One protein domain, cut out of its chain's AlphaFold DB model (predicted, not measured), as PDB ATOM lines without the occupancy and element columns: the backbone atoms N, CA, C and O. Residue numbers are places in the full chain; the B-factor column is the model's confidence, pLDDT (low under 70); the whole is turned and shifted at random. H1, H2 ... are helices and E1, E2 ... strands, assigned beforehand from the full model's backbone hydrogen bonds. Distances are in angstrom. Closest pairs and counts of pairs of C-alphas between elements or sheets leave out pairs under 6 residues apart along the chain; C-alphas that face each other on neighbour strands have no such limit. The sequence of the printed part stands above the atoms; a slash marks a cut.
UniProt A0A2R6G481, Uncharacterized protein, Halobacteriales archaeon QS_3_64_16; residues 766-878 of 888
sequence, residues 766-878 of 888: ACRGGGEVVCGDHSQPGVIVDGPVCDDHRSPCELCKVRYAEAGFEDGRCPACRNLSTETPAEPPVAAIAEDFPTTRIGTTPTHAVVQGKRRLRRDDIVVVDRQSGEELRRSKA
ATOM      1  N   ALA A 766     130.434  96.086  85.603       84.81
ATOM      2  CA  ALA A 766     130.884  95.322  84.446       84.81
ATOM      3  C   ALA A 766     129.961  95.573  83.246       84.81
ATOM      4  O   ALA A 766     128.735  95.450  83.347       84.81
ATOM      5  N   CYS A 767     130.557  95.861  82.093       86.06
ATOM      6  CA  CYS A 767     129.888  95.939  80.808       86.06
ATOM      7  C   CYS A 767     129.121  94.637  80.550       86.06
ATOM      8  O   CYS A 767     129.697  93.553  80.505       86.06
ATOM      9  N   ARG A 768     127.807  94.718  80.321       84.56
ATOM     10  CA  ARG A 768     126.983  93.534  80.000       84.56
ATOM     11  C   ARG A 768     127.361  92.865  78.671       84.56
ATOM     12  O   ARG A 768     126.923  91.742  78.435       84.56
ATOM     13  N   GLY A 769     128.094  93.567  77.804       79.56
ATOM     14  CA  GLY A 769     128.522  93.093  76.487       79.56
ATOM     15  C   GLY A 769     129.715  92.137  76.539       79.56
ATOM     16  O   GLY A 769     129.611  91.042  75.989       79.56
ATOM     17  N   GLY A 770     130.794  92.523  77.229       79.19
ATOM     18  CA  GLY A 770     132.042  91.748  77.300       79.19
ATOM     19  C   GLY A 770     132.541  91.430  78.714       79.19
ATOM     20  O   GLY A 770     133.384  90.553  78.886       79.19
ATOM     21  N   GLY A 771     131.948  92.030  79.750       83.56
ATOM     22  CA  GLY A 771     132.332  91.840  81.153       83.56
ATOM     23  C   GLY A 771     133.415  92.800  81.653       83.56
ATOM     24  O   GLY A 771     133.753  92.731  82.833       83.56
ATOM     25  N   GLU A 772     133.922  93.695  80.802       85.25
ATOM     26  CA  GLU A 772     134.956  94.677  81.153       85.25
ATOM     27  C   GLU A 772     134.436  95.697  82.170       85.25
ATOM     28  O   GLU A 772     133.286  96.136  82.084       85.25
ATOM     29  N   VAL A 773     135.271  96.124  83.118       86.50
ATOM     30  CA  VAL A 773     134.888  97.179  84.068       86.50
ATOM     31  C   VAL A 773     135.038  98.545  83.408       86.50
ATOM     32  O   VAL A 773     136.123  98.931  82.962       86.50
ATOM     33  N   VAL A 774     133.945  99.304  83.379       84.00
ATOM     34  CA  VAL A 774     133.886 100.602  82.704       84.00
ATOM     35  C   VAL A 774     133.399 101.703  83.632       84.00
ATOM     36  O   VAL A 774     132.572 101.474  84.511       84.00
ATOM     37  N   CYS A 775     133.940 102.910  83.461       84.81
ATOM     38  CA  CYS A 775     133.503 104.076  84.220       84.81
ATOM     39  C   CYS A 775     132.143 104.596  83.732       84.81
ATOM     40  O   CYS A 775     131.673 104.231  82.655       84.81
ATOM     41  N   GLY A 776     131.532 105.503  84.501       79.25
ATOM     42  CA  GLY A 776     130.294 106.184  84.107       79.25
ATOM     43  C   GLY A 776     130.392 106.897  82.754       79.25
ATOM     44  O   GLY A 776     129.437 106.854  81.990       79.25
ATOM     45  N   ASP A 777     131.553 107.465  82.417       81.50
ATOM     46  CA  ASP A 777     131.761 108.157  81.136       81.50
ATOM     47  C   ASP A 777     131.921 107.186  79.954       81.50
ATOM     48  O   ASP A 777     131.481 107.472  78.841       81.50
ATOM     49  N   HIS A 778     132.486 106.000  80.202       83.44
ATOM     50  CA  HIS A 778     132.690 104.940  79.205       83.44
ATOM     51  C   HIS A 778     131.594 103.877  79.208       83.44
ATOM     52  O   HIS A 778     131.684 102.868  78.504       83.44
ATOM     53  N   SER A 779     130.539 104.098  79.984       85.56
ATOM     54  CA  SER A 779     129.377 103.235  80.027       85.56
ATOM     55  C   SER A 779     128.134 104.031  79.681       85.56
ATOM     56  O   SER A 779     127.928 105.157  80.121       85.56
ATOM     57  N   GLN A 780     127.266 103.442  78.872       81.31
ATOM     58  CA  GLN A 780     125.931 103.979  78.680       81.31
ATOM     59  C   GLN A 780     124.909 102.922  79.074       81.31
ATOM     60  O   GLN A 780     125.151 101.729  78.859       81.31
ATOM     61  N   PRO A 781     123.740 103.322  79.601       79.12
ATOM     62  CA  PRO A 781     122.687 102.373  79.909       79.12
ATOM     63  C   PRO A 781     122.327 101.558  78.658       79.12
ATOM     64  O   PRO A 781     122.138 102.083  77.549       79.12
ATOM     65  N   GLY A 782     122.285 100.241  78.833       76.00
ATOM     66  CA  GLY A 782     121.859  99.295  77.822       76.00
ATOM     67  C   GLY A 782     120.383  99.510  77.511       76.00
ATOM     68  O   GLY A 782     119.503  99.339  78.341       76.00
ATOM     69  N   VAL A 783     120.098  99.895  76.273       71.56
ATOM     70  CA  VAL A 783     118.725 100.171  75.820       71.56
ATOM     71  C   VAL A 783     117.900  98.875  75.672       71.56
ATOM     72  O   VAL A 783     116.672  98.903  75.695       71.56
ATOM     73  N   ILE A 784     118.576  97.730  75.499       74.94
ATOM     74  CA  ILE A 784     117.964  96.394  75.356       74.94
ATOM     75  C   ILE A 784     118.227  95.512  76.583       74.94
ATOM     76  O   ILE A 784     117.380  94.693  76.935       74.94
ATOM     77  N   VAL A 785     119.393  95.663  77.213       75.44
ATOM     78  CA  VAL A 785     119.833  94.874  78.369       75.44
ATOM     79  C   VAL A 785     119.919  95.773  79.593       75.44
ATOM     80  O   VAL A 785     120.501  96.849  79.517       75.44
ATOM     81  N   ASP A 786     119.375  95.326  80.723       74.31
ATOM     82  CA  ASP A 786     119.446  96.085  81.973       74.31
ATOM     83  C   ASP A 786     120.888  96.088  82.515       74.31
ATOM     84  O   ASP A 786     121.383  95.079  83.037       74.31
ATOM     85  N   GLY A 787     121.573  97.223  82.379       81.00
ATOM     86  CA  GLY A 787     122.925  97.463  82.895       81.00
ATOM     87  C   GLY A 787     123.791  98.315  81.959       81.00
ATOM     88  O   GLY A 787     123.368  98.610  80.838       81.00
ATOM     89  N   PRO A 788     124.989  98.723  82.399       84.75
ATOM     90  CA  PRO A 788     125.933  99.479  81.581       84.75
ATOM     91  C   PRO A 788     126.471  98.646  80.415       84.75
ATOM     92  O   PRO A 788     126.718  97.440  80.530       84.75
ATOM     93  N   VAL A 789     126.676  99.305  79.278       85.31
ATOM     94  CA  VAL A 789     127.328  98.738  78.096       85.31
ATOM     95  C   VAL A 789     128.316  99.763  77.561       85.31
ATOM     96  O   VAL A 789     127.943 100.922  77.361       85.31
ATOM     97  N   CYS A 790     129.556  99.339  77.337       87.69
ATOM     98  CA  CYS A 790     130.590 100.189  76.766       87.69
ATOM     99  C   CYS A 790     130.385 100.416  75.264       87.69
ATOM    100  O   CYS A 790     129.611  99.706  74.612       87.69
ATOM    101  N   ASP A 791     131.061 101.417  74.703       83.38
ATOM    102  CA  ASP A 791     130.877 101.795  73.299       83.38
ATOM    103  C   ASP A 791     131.365 100.735  72.300       83.38
ATOM    104  O   ASP A 791     130.780 100.613  71.217       83.38
ATOM    105  N   ASP A 792     132.354  99.921  72.675       85.12
ATOM    106  CA  ASP A 792     132.852  98.826  71.832       85.12
ATOM    107  C   ASP A 792     131.815  97.712  71.669       85.12
ATOM    108  O   ASP A 792     131.640  97.177  70.577       85.12
ATOM    109  N   HIS A 793     131.015  97.452  72.706       86.25
ATOM    110  CA  HIS A 793     129.926  96.472  72.665       86.25
ATOM    111  C   HIS A 793     128.599  97.053  72.154       86.25
ATOM    112  O   HIS A 793     127.525  96.457  72.335       86.25
ATOM    113  N   ARG A 794     128.649  98.230  71.516       85.50
ATOM    114  CA  ARG A 794     127.489  98.921  70.951       85.50
ATOM    115  C   ARG A 794     127.537  98.956  69.427       85.50
ATOM    116  O   ARG A 794     128.080  99.868  68.792       85.50
ATOM    117  N   SER A 795     126.831  98.008  68.823       84.75
ATOM    118  CA  SER A 795     126.688  97.908  67.373       84.75
ATOM    119  C   SER A 795     125.508  98.743  66.839       84.75
ATOM    120  O   SER A 795     124.411  98.730  67.414       84.75
ATOM    121  N   PRO A 796     125.678  99.506  65.737       88.50
ATOM    122  CA  PRO A 796     124.592 100.250  65.106       88.50
ATOM    123  C   PRO A 796     123.616  99.303  64.408       88.50
ATOM    124  O   PRO A 796     123.995  98.522  63.541       88.50
ATOM    125  N   CYS A 797     122.325  99.440  64.701       87.75
ATOM    126  CA  CYS A 797     121.299  98.687  63.995       87.75
ATOM    127  C   CYS A 797     121.304  99.018  62.504       87.75
ATOM    128  O   CYS A 797     121.193 100.182  62.126       87.75
ATOM    129  N   GLU A 798     121.309  98.005  61.638       88.00
ATOM    130  CA  GLU A 798     121.404  98.205  60.189       88.00
ATOM    131  C   GLU A 798     120.293  99.095  59.628       88.00
ATOM    132  O   GLU A 798     120.540  99.894  58.722       88.00
ATOM    133  N   LEU A 799     119.084  98.981  60.186       87.06
ATOM    134  CA  LEU A 799     117.909  99.724  59.747       87.06
ATOM    135  C   LEU A 799     117.824 101.134  60.362       87.06
ATOM    136  O   LEU A 799     117.824 102.120  59.630       87.06
ATOM    137  N   CYS A 800     117.749 101.254  61.694       87.81
ATOM    138  CA  CYS A 800     117.552 102.556  62.350       87.81
ATOM    139  C   CYS A 800     118.848 103.321  62.669       87.81
ATOM    140  O   CYS A 800     118.785 104.494  63.028       87.81
ATOM    141  N   LYS A 801     120.017 102.684  62.523       87.50
ATOM    142  CA  LYS A 801     121.360 103.232  62.799       87.50
ATOM    143  C   LYS A 801     121.609 103.691  64.243       87.50
ATOM    144  O   LYS A 801     122.652 104.280  64.509       87.50
ATOM    145  N   VAL A 802     120.694 103.420  65.173       85.44
ATOM    146  CA  VAL A 802     120.931 103.611  66.612       85.44
ATOM    147  C   VAL A 802     121.830 102.487  67.110       85.44
ATOM    148  O   VAL A 802     121.643 101.337  66.704       85.44
ATOM    149  N   ARG A 803     122.823 102.821  67.938       85.25
ATOM    150  CA  ARG A 803     123.734 101.844  68.543       85.25
ATOM    151  C   ARG A 803     123.046 101.202  69.742       85.25
ATOM    152  O   ARG A 803     122.558 101.912  70.616       85.25
ATOM    153  N   TYR A 804     122.975  99.878  69.756       82.00
ATOM    154  CA  TYR A 804     122.462  99.113  70.889       82.00
ATOM    155  C   TYR A 804     123.520  98.120  71.349       82.00
ATOM    156  O   TYR A 804     124.462  97.842  70.611       82.00
ATOM    157  N   ALA A 805     123.335  97.563  72.542       82.25
ATOM    158  CA  ALA A 805     124.130  96.434  73.001       82.25
ATOM    159  C   ALA A 805     124.058  95.284  71.986       82.25
ATOM    160  O   ALA A 805     122.964  94.946  71.529       82.25
ATOM    161  N   GLU A 806     125.199  94.683  71.658       81.25
ATOM    162  CA  GLU A 806     125.271  93.517  70.764       81.25
ATOM    163  C   GLU A 806     124.421  92.343  71.266       81.25
ATOM    164  O   GLU A 806     123.734  91.679  70.483       81.25
ATOM    165  N   ALA A 807     124.378  92.159  72.587       71.81
ATOM    166  CA  ALA A 807     123.471  91.245  73.264       71.81
ATOM    167  C   ALA A 807     122.009  91.699  73.070       71.81
ATOM    168  O   ALA A 807     121.486  92.533  73.807       71.81
ATOM    169  N   GLY A 808     121.346  91.158  72.049       71.62
ATOM    170  CA  GLY A 808     119.963  91.493  71.690       71.62
ATOM    171  C   GLY A 808     119.752  91.802  70.209       71.62
ATOM    172  O   GLY A 808     118.609  91.999  69.786       71.62
ATOM    173  N   PHE A 809     120.826  91.826  69.418       81.31
ATOM    174  CA  PHE A 809     120.740  91.816  67.965       81.31
ATOM    175  C   PHE A 809     120.475  90.415  67.428       81.31
ATOM    176  O   PHE A 809     121.135  89.449  67.797       81.31
ATOM    177  N   GLU A 810     119.556  90.334  66.477       79.25
ATOM    178  CA  GLU A 810     119.419  89.183  65.592       79.25
ATOM    179  C   GLU A 810     119.460  89.712  64.156       79.25
ATOM    180  O   GLU A 810     118.774  90.686  63.827       79.25
ATOM    181  N   ASP A 811     120.327  89.130  63.326       83.12
ATOM    182  CA  ASP A 811     120.539  89.513  61.923       83.12
ATOM    183  C   ASP A 811     120.821  91.018  61.713       83.12
ATOM    184  O   ASP A 811     120.243  91.664  60.836       83.12
ATOM    185  N   GLY A 812     121.652  91.621  62.576       85.50
ATOM    186  CA  GLY A 812     122.041  93.039  62.474       85.50
ATOM    187  C   GLY A 812     120.913  94.043  62.771       85.50
ATOM    188  O   GLY A 812     121.075  95.257  62.602       85.50
ATOM    189  N   ARG A 813     119.747  93.573  63.238       86.88
ATOM    190  CA  ARG A 813     118.581  94.410  63.556       86.88
ATOM    191  C   ARG A 813     118.276  94.420  65.048       86.88
ATOM    192  O   ARG A 813     118.288  93.386  65.706       86.88
ATOM    193  N   CYS A 814     117.938  95.599  65.571       87.94
ATOM    194  CA  CYS A 814     117.453  95.717  66.942       87.94
ATOM    195  C   CYS A 814     116.026  95.140  67.071       87.94
ATOM    196  O   CYS A 814     115.301  95.076  66.067       87.94
ATOM    197  N   PRO A 815     115.565  94.793  68.288       85.94
ATOM    198  CA  PRO A 815     114.251  94.188  68.514       85.94
ATOM    199  C   PRO A 815     113.087  95.003  67.939       85.94
ATOM    200  O   PRO A 815     112.174  94.434  67.338       85.94
ATOM    201  N   ALA A 816     113.144  96.336  68.040       88.38
ATOM    202  CA  ALA A 816     112.144  97.214  67.433       88.38
ATOM    203  C   ALA A 816     112.152  97.126  65.901       88.38
ATOM    204  O   ALA A 816     111.100  96.977  65.288       88.38
ATOM    205  N   CYS A 817     113.319  97.165  65.256       89.50
ATOM    206  CA  CYS A 817     113.406  97.046  63.801       89.50
ATOM    207  C   CYS A 817     113.035  95.649  63.286       89.50
ATOM    208  O   CYS A 817     112.506  95.536  62.179       89.50
ATOM    209  N   ARG A 818     113.305  94.597  64.066       87.56
ATOM    210  CA  ARG A 818     112.901  93.222  63.743       87.56
ATOM    211  C   ARG A 818     111.381  93.074  63.791       87.56
ATOM    212  O   ARG A 818     110.784  92.530  62.869       87.56
ATOM    213  N   ASN A 819     110.753  93.630  64.823       84.31
ATOM    214  CA  ASN A 819     109.317  93.513  65.066       84.31
ATOM    215  C   ASN A 819     108.484  94.603  64.358       84.31
ATOM    216  O   ASN A 819     107.390  94.931  64.816       84.31
ATOM    217  N   LEU A 820     108.973  95.174  63.247       86.88
ATOM    218  CA  LEU A 820     108.224  96.144  62.438       86.88
ATOM    219  C   LEU A 820     107.021  95.475  61.762       86.88
ATOM    220  O   LEU A 820     107.080  95.049  60.605       86.88
ATOM    221  N   SER A 821     105.909  95.408  62.486       74.31
ATOM    222  CA  SER A 821     104.647  94.866  61.996       74.31
ATOM    223  C   SER A 821     103.728  95.985  61.494       74.31
ATOM    224  O   SER A 821     103.846  97.144  61.897       74.31
ATOM    225  N   THR A 822     102.807  95.647  60.590       67.31
ATOM    226  CA  THR A 822     101.723  96.548  60.158       67.31
ATOM    227  C   THR A 822     100.554  96.589  61.144       67.31
ATOM    228  O   THR A 822      99.632  97.368  60.932       67.31
ATOM    229  N   GLU A 823     100.558  95.745  62.179       68.94
ATOM    230  CA  GLU A 823      99.419  95.543  63.087       68.94
ATOM    231  C   GLU A 823      99.647  96.122  64.490       68.94
ATOM    232  O   GLU A 823      98.717  96.136  65.292       68.94
ATOM    233  N   THR A 824     100.843  96.635  64.798       74.31
ATOM    234  CA  THR A 824     101.130  97.250  66.102       74.31
ATOM    235  C   THR A 824     100.477  98.640  66.182       74.31
ATOM    236  O   THR A 824     100.908  99.538  65.451       74.31
ATOM    237  N   PRO A 825      99.460  98.868  67.040       76.94
ATOM    238  CA  PRO A 825      98.878 100.196  67.211       76.94
ATOM    239  C   PRO A 825      99.901 101.146  67.844       76.94
ATOM    240  O   PRO A 825     100.645 100.767  68.749       76.94
ATOM    241  N   ALA A 826      99.947 102.385  67.359       78.50
ATOM    242  CA  ALA A 826     100.811 103.412  67.922       78.50
ATOM    243  C   ALA A 826     100.221 103.916  69.250       78.50
ATOM    244  O   ALA A 826      99.105 104.432  69.270       78.50
ATOM    245  N   GLU A 827     100.957 103.788  70.353       84.50
ATOM    246  CA  GLU A 827     100.595 104.428  71.624       84.50
ATOM    247  C   GLU A 827     101.048 105.904  71.608       84.50
ATOM    248  O   GLU A 827     102.125 106.201  71.078       84.50
ATOM    249  N   PRO A 828     100.274 106.861  72.154       78.56
ATOM    250  CA  PRO A 828     100.772 108.214  72.403       78.56
ATOM    251  C   PRO A 828     101.988 108.159  73.346       78.56
ATOM    252  O   PRO A 828     101.946 107.392  74.307       78.56
ATOM    253  N   PRO A 829     103.053 108.946  73.118       84.75
ATOM    254  CA  PRO A 829     103.166 110.042  72.146       84.75
ATOM    255  C   PRO A 829     103.568 109.625  70.716       84.75
ATOM    256  O   PRO A 829     103.410 110.413  69.785       84.75
ATOM    257  N   VAL A 830     104.009 108.382  70.498       87.31
ATOM    258  CA  VAL A 830     104.474 107.869  69.189       87.31
ATOM    259  C   VAL A 830     103.377 107.930  68.116       87.31
ATOM    260  O   VAL A 830     103.668 108.125  66.933       87.31
ATOM    261  N   ALA A 831     102.110 107.819  68.525       86.19
ATOM    262  CA  ALA A 831     100.945 107.964  67.650       86.19
ATOM    263  C   ALA A 831     100.953 109.257  66.822       86.19
ATOM    264  O   ALA A 831     100.673 109.200  65.627       86.19
ATOM    265  N   ALA A 832     101.363 110.387  67.407       87.25
ATOM    266  CA  ALA A 832     101.375 111.676  66.714       87.25
ATOM    267  C   ALA A 832     102.330 111.681  65.507       87.25
ATOM    268  O   ALA A 832     102.011 112.229  64.457       87.25
ATOM    269  N   ILE A 833     103.480 111.011  65.625       86.81
ATOM    270  CA  ILE A 833     104.462 110.893  64.536       86.81
ATOM    271  C   ILE A 833     104.015 109.845  63.511       86.81
ATOM    272  O   ILE A 833     104.301 109.967  62.320       86.81
ATOM    273  N   ALA A 834     103.299 108.805  63.944       86.62
ATOM    274  CA  ALA A 834     102.769 107.792  63.040       86.62
ATOM    275  C   ALA A 834     101.679 108.349  62.100       86.62
ATOM    276  O   ALA A 834     101.609 107.925  60.945       86.62
ATOM    277  N   GLU A 835     100.877 109.319  62.553       88.12
ATOM    278  CA  GLU A 835      99.822 109.969  61.755       88.12
ATOM    279  C   GLU A 835     100.356 110.736  60.528       88.12
ATOM    280  O   GLU A 835      99.644 110.871  59.529       88.12
ATOM    281  N   ASP A 836     101.630 111.145  60.531       86.44
ATOM    282  CA  ASP A 836     102.289 111.798  59.388       86.44
ATOM    283  C   ASP A 836     102.414 110.898  58.146       86.44
ATOM    284  O   ASP A 836     102.756 111.364  57.046       86.44
ATOM    285  N   PHE A 837     102.183 109.593  58.303       87.38
ATOM    286  CA  PHE A 837     102.396 108.607  57.260       87.38
ATOM    287  C   PHE A 837     101.103 107.836  56.940       87.38
ATOM    288  O   PHE A 837     100.517 107.200  57.808       87.38
ATOM    289  N   PRO A 838     100.676 107.785  55.665       81.94
ATOM    290  CA  PRO A 838      99.473 107.055  55.251       81.94
ATOM    291  C   PRO A 838      99.552 105.534  55.451       81.94
ATOM    292  O   PRO A 838      98.517 104.879  55.497       81.94
ATOM    293  N   THR A 839     100.759 104.964  55.523       83.50
ATOM    294  CA  THR A 839     100.986 103.575  55.945       83.50
ATOM    295  C   THR A 839     102.223 103.529  56.830       83.50
ATOM    296  O   THR A 839     103.302 103.917  56.364       83.50
ATOM    297  N   THR A 840     102.076 103.030  58.054       88.38
ATOM    298  CA  THR A 840     103.152 102.881  59.041       88.38
ATOM    299  C   THR A 840     103.379 101.424  59.417       88.38
ATOM    300  O   THR A 840     102.473 100.592  59.380       88.38
ATOM    301  N   ARG A 841     104.624 101.111  59.766       90.88
ATOM    302  CA  ARG A 841     105.009  99.927  60.530       90.88
ATOM    303  C   ARG A 841     105.728 100.403  61.768       90.88
ATOM    304  O   ARG A 841     106.607 101.257  61.656       90.88
ATOM    305  N   ILE A 842     105.348  99.875  62.920       89.81
ATOM    306  CA  ILE A 842     105.883 100.332  64.198       89.81
ATOM    307  C   ILE A 842     106.388  99.124  64.962       89.81
ATOM    308  O   ILE A 842     105.686  98.123  65.115       89.81
ATOM    309  N   GLY A 843     107.625  99.232  65.424       90.56
ATOM    310  CA  GLY A 843     108.224  98.293  66.350       90.56
ATOM    311  C   GLY A 843     108.754  99.065  67.541       90.56
ATOM    312  O   GLY A 843     109.310 100.152  67.390       90.56
ATOM    313  N   THR A 844     108.541  98.535  68.734       87.56
ATOM    314  CA  THR A 844     108.849  99.229  69.982       87.56
ATOM    315  C   THR A 844     109.836  98.423  70.816       87.56
ATOM    316  O   THR A 844     109.884  97.195  70.767       87.56
ATOM    317  N   THR A 845     110.652  99.149  71.566       84.06
ATOM    318  CA  THR A 845     111.433  98.681  72.713       84.06
ATOM    319  C   THR A 845     110.859  99.341  73.978       84.06
ATOM    320  O   THR A 845     109.951 100.180  73.868       84.06
ATOM    321  N   PRO A 846     111.322  98.985  75.190       82.00
ATOM    322  CA  PRO A 846     110.890  99.670  76.407       82.00
ATOM    323  C   PRO A 846     111.106 101.188  76.360       82.00
ATOM    324  O   PRO A 846     110.235 101.927  76.809       82.00
ATOM    325  N   THR A 847     112.203 101.654  75.755       82.25
ATOM    326  CA  THR A 847     112.586 103.075  75.768       82.25
ATOM    327  C   THR A 847     112.346 103.799  74.441       82.25
ATOM    328  O   THR A 847     112.092 104.991  74.456       82.25
ATOM    329  N   HIS A 848     112.373 103.118  73.289       87.69
ATOM    330  CA  HIS A 848     112.246 103.762  71.971       87.69
ATOM    331  C   HIS A 848     111.253 103.047  71.052       87.69
ATOM    332  O   HIS A 848     111.113 101.823  71.094       87.69
ATOM    333  N   ALA A 849     110.623 103.791  70.151       89.19
ATOM    334  CA  ALA A 849     109.817 103.274  69.056       89.19
ATOM    335  C   ALA A 849     110.465 103.591  67.705       89.19
ATOM    336  O   ALA A 849     110.914 104.707  67.461       89.19
ATOM    337  N   VAL A 850     110.487 102.614  66.803       90.88
ATOM    338  CA  VAL A 850     110.912 102.792  65.415       90.88
ATOM    339  C   VAL A 850     109.671 102.783  64.533       90.88
ATOM    340  O   VAL A 850     108.975 101.773  64.433       90.88
ATOM    341  N   VAL A 851     109.406 103.912  63.883       91.12
ATOM    342  CA  VAL A 851     108.295 104.121  62.952       91.12
ATOM    343  C   VAL A 851     108.848 104.131  61.532       91.12
ATOM    344  O   VAL A 851     109.599 105.023  61.150       91.12
ATOM    345  N   GLN A 852     108.468 103.146  60.724       90.62
ATOM    346  CA  GLN A 852     108.761 103.115  59.294       90.62
ATOM    347  C   GLN A 852     107.506 103.504  58.511       90.62
ATOM    348  O   GLN A 852     106.521 102.766  58.504       90.62
ATOM    349  N   GLY A 853     107.536 104.648  57.831       88.94
ATOM    350  CA  GLY A 853     106.372 105.205  57.146       88.94
ATOM    351  C   GLY A 853     106.619 105.525  55.672       88.94
ATOM    352  O   GLY A 853     107.695 105.985  55.293       88.94
ATOM    353  N   LYS A 854     105.604 105.317  54.820       83.25
ATOM    354  CA  LYS A 854     105.652 105.690  53.390       83.25
ATOM    355  C   LYS A 854     104.979 107.030  53.147       83.25
ATOM    356  O   LYS A 854     103.788 107.155  53.404       83.25
ATOM    357  N   ARG A 855     105.667 108.018  52.567       81.25
ATOM    358  CA  ARG A 855     105.030 109.275  52.121       81.25
ATOM    359  C   ARG A 855     104.535 109.143  50.679       81.25
ATOM    360  O   ARG A 855     105.244 108.599  49.841       81.25
ATOM    361  N   ARG A 856     103.342 109.681  50.367       70.88
ATOM    362  CA  ARG A 856     102.573 109.448  49.113       70.88
ATOM    363  C   ARG A 856     103.333 109.629  47.783       70.88
ATOM    364  O   ARG A 856     102.831 109.156  46.774       70.88
ATOM    365  N   LEU A 857     104.515 110.255  47.763       72.00
ATOM    366  CA  LEU A 857     105.392 110.409  46.587       72.00
ATOM    367  C   LEU A 857     106.907 110.437  46.940       72.00
ATOM    368  O   LEU A 857     107.709 110.941  46.156       72.00
ATOM    369  N   ARG A 858     107.330 109.964  48.126       70.31
ATOM    370  CA  ARG A 858     108.743 109.975  48.580       70.31
ATOM    371  C   ARG A 858     109.170 108.597  49.111       70.31
ATOM    372  O   ARG A 858     108.317 107.751  49.354       70.31
ATOM    373  N   ARG A 859     110.488 108.374  49.242       79.88
ATOM    374  CA  ARG A 859     111.073 107.144  49.821       79.88
ATOM    375  C   ARG A 859     110.541 106.906  51.242       79.88
ATOM    376  O   ARG A 859     110.119 107.859  51.895       79.88
ATOM    377  N   ASP A 860     110.561 105.651  51.681       83.06
ATOM    378  CA  ASP A 860     110.184 105.266  53.044       83.06
ATOM    379  C   ASP A 860     111.124 105.981  54.035       83.06
ATOM    380  O   ASP A 860     112.342 105.952  53.859       83.06
ATOM    381  N   ASP A 861     110.565 106.630  55.055       88.25
ATOM    382  CA  ASP A 861     111.332 107.252  56.140       88.25
ATOM    383  C   ASP A 861     111.291 106.317  57.363       88.25
ATOM    384  O   ASP A 861     110.269 105.680  57.637       88.25
ATOM    385  N   ILE A 862     112.402 106.229  58.092       89.88
ATOM    386  CA  ILE A 862     112.514 105.570  59.394       89.88
ATOM    387  C   ILE A 862     112.717 106.667  60.432       89.88
ATOM    388  O   ILE A 862     113.684 107.424  60.358       89.88
ATOM    389  N   VAL A 863     111.805 106.751  61.390       89.75
ATOM    390  CA  VAL A 863     111.859 107.694  62.506       89.75
ATOM    391  C   VAL A 863     112.026 106.894  63.789       89.75
ATOM    392  O   VAL A 863     111.229 106.004  64.069       89.75
ATOM    393  N   VAL A 864     113.076 107.179  64.550       89.94
ATOM    394  CA  VAL A 864     113.269 106.664  65.903       89.94
ATOM    395  C   VAL A 864     112.807 107.732  66.871       89.94
ATOM    396  O   VAL A 864     113.248 108.878  66.797       89.94
ATOM    397  N   VAL A 865     111.915 107.335  67.760       88.31
ATOM    398  CA  VAL A 865     111.249 108.207  68.713       88.31
ATOM    399  C   VAL A 865     111.516 107.662  70.106       88.31
ATOM    400  O   VAL A 865     111.419 106.452  70.315       88.31
ATOM    401  N   ASP A 866     111.837 108.529  71.055       87.69
ATOM    402  CA  ASP A 866     111.801 108.159  72.465       87.69
ATOM    403  C   ASP A 866     110.357 107.873  72.885       87.69
ATOM    404  O   ASP A 866     109.432 108.644  72.628       87.69
ATOM    405  N   ARG A 867     110.133 106.706  73.480       86.50
ATOM    406  CA  ARG A 867     108.787 106.222  73.783       86.50
ATOM    407  C   ARG A 867     108.155 106.994  74.941       86.50
ATOM    408  O   ARG A 867     106.930 107.074  74.985       86.50
ATOM    409  N   GLN A 868     108.952 107.533  75.863       85.06
ATOM    410  CA  GLN A 868     108.453 108.266  77.023       85.06
ATOM    411  C   GLN A 868     108.204 109.737  76.692       85.06
ATOM    412  O   GLN A 868     107.122 110.247  76.975       85.06
ATOM    413  N   SER A 869     109.177 110.412  76.076       87.06
ATOM    414  CA  SER A 869     109.072 111.840  75.760       87.06
ATOM    415  C   SER A 869     108.320 112.106  74.455       87.06
ATOM    416  O   SER A 869     107.721 113.169  74.291       87.06
ATOM    417  N   GLY A 870     108.320 111.148  73.524       85.12
ATOM    418  CA  GLY A 870     107.811 111.345  72.167       85.12
ATOM    419  C   GLY A 870     108.744 112.150  71.272       85.12
ATOM    420  O   GLY A 870     108.358 112.501  70.157       85.12
ATOM    421  N   GLU A 871     109.951 112.458  71.743       88.31
ATOM    422  CA  GLU A 871     110.933 113.220  70.992       88.31
ATOM    423  C   GLU A 871     111.516 112.385  69.849       88.31
ATOM    424  O   GLU A 871     111.856 111.208  69.998       88.31
ATOM    425  N   GLU A 872     111.635 113.002  68.677       88.56
ATOM    426  CA  GLU A 872     112.288 112.399  67.526       88.56
ATOM    427  C   GLU A 872     113.805 112.391  67.742       88.56
ATOM    428  O   GLU A 872     114.480 113.391  67.516       88.56
ATOM    429  N   LEU A 873     114.353 111.241  68.134       87.56
ATOM    430  CA  LEU A 873     115.796 111.078  68.314       87.56
ATOM    431  C   LEU A 873     116.539 111.073  66.982       87.56
ATOM    432  O   LEU A 873     117.672 111.544  66.876       87.56
ATOM    433  N   ARG A 874     115.933 110.472  65.954       86.69
ATOM    434  CA  ARG A 874     116.560 110.367  64.636       86.69
ATOM    435  C   ARG A 874     115.543 110.109  63.541       86.69
ATOM    436  O   ARG A 874     114.690 109.240  63.677       86.69
ATOM    437  N   ARG A 875     115.729 110.743  62.383       89.56
ATOM    438  CA  ARG A 875     115.023 110.405  61.141       89.56
ATOM    439  C   ARG A 875     116.007 110.136  60.019       89.56
ATOM    440  O   ARG A 875     116.867 110.956  59.709       89.56
ATOM    441  N   SER A 876     115.876 108.975  59.395       87.12
ATOM    442  CA  SER A 876     116.685 108.550  58.257       87.12
ATOM    443  C   SER A 876     115.788 108.107  57.105       87.12
ATOM    444  O   SER A 876     114.652 107.679  57.290       87.12
ATOM    445  N   LYS A 877     116.289 108.236  55.876       85.50
ATOM    446  CA  LYS A 877     115.610 107.691  54.696       85.50
ATOM    447  C   LYS A 877     115.990 106.219  54.586       85.50
ATOM    448  O   LYS A 877     117.174 105.905  54.654       85.50
ATOM    449  N   ALA A 878     115.019 105.328  54.412       77.00
ATOM    450  CA  ALA A 878     115.303 103.916  54.198       77.00
ATOM    451  C   ALA A 878     115.994 103.748  52.837       77.00
ATOM    452  O   ALA A 878     115.415 104.040  51.783       77.00
TER     453      ALA A 878
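AT A GLANCE: This is residues 766 to 878 of the 888 residues of an uncharacterized protein of Halobacteriales archaeon QS_3_64_16 (UniProt A0A2R6G481). What does the shape look like from the first residue on? Two lobes lie one after the other along the longest axis: first a small lobe of loops and two tiny hairpins, E1 with E2 and E3 with E4, then a twisted four-stranded sheet, E5 to E8, with the short helices H1 and H2 on opposite faces. Residues 766 to 778, with no named element, lie at the far end of the first lobe. What are the counts and the size? The printed part has 113 residues, with strands E1 to E4, helices H1 and H2, then strands E5 to E8; the larger sheet, order E5, E6, E7, E8, is antiparallel, and the class is mostly strand, though under half of the residues are in named elements. The whole is compact by its radius of gyration of the C-alphas, 14.8 A, yet elongated, spanning 49 by 26 by 22 A.

IN THESE COORDINATES: Where are the first elements? E1 is residues 779 to 781, beginning at C-alpha 779 (129.377, 103.235, 80.027); E2 is 788 to 790, E3 794 to 796 and E4 803 to 805. Where are the helices? H1 is residues 815 to 818 and H2 830 to 834. Which strands are longer? E5, residues 839 to 844, measures 16.7 A; E6, 848 to 854, 19.8 A; E7, 861 to 866, 16.4 A; and E8, 872 to 877, 14.1 A, ending at C-alpha 877 (115.610, 107.691, 54.696).

HOW THE PARTS SIT: How do the large sheet's strands pair? E5 to E8 form a meander, each strand the antiparallel neighbour of the one before, and the sheet is twisted, its C-alphas up to 4.5 A off the best plane. N 841 and O 852 of hairpin E5 and E6, N 851 and O 863 of hairpin E6 and E7, and N 862 and O 876 of hairpin E7 and E8 are each 2.8 A apart, within hydrogen-bond range. Where are the helices? H1 is on the sheet at a height of 7.2 A, its closest C-alphas to E5 being Ala 816 and Gly 843, 4.2 A apart; H2 is on the opposite face at 7.9 A, its closest to E6 being Ala 834 and Val 851, 6.6 A apart. In H2 the O i to N i+4 pair is within hydrogen-bond range; H1 is too short for one. How do the small hairpins sit? In E1 and E2, N 789 and O 780 are 2.9 A apart; in E3 and E4, N 795 and O 804 are 3.0 A apart, both within hydrogen-bond range. E2 and E3 meet only through their link, and these four strands are apart from E5 to E8.

THE WHOLE: How large is it? The two C-alphas farthest apart, those of Val 773 and Leu 857, are 49.5 A apart. Is it continuous and confident? The printed part has no cut, and the link from H1 to H2, 11 residues, is long. The mean pLDDT of the printed part is 83.8, with residues 822 to 823 under 70.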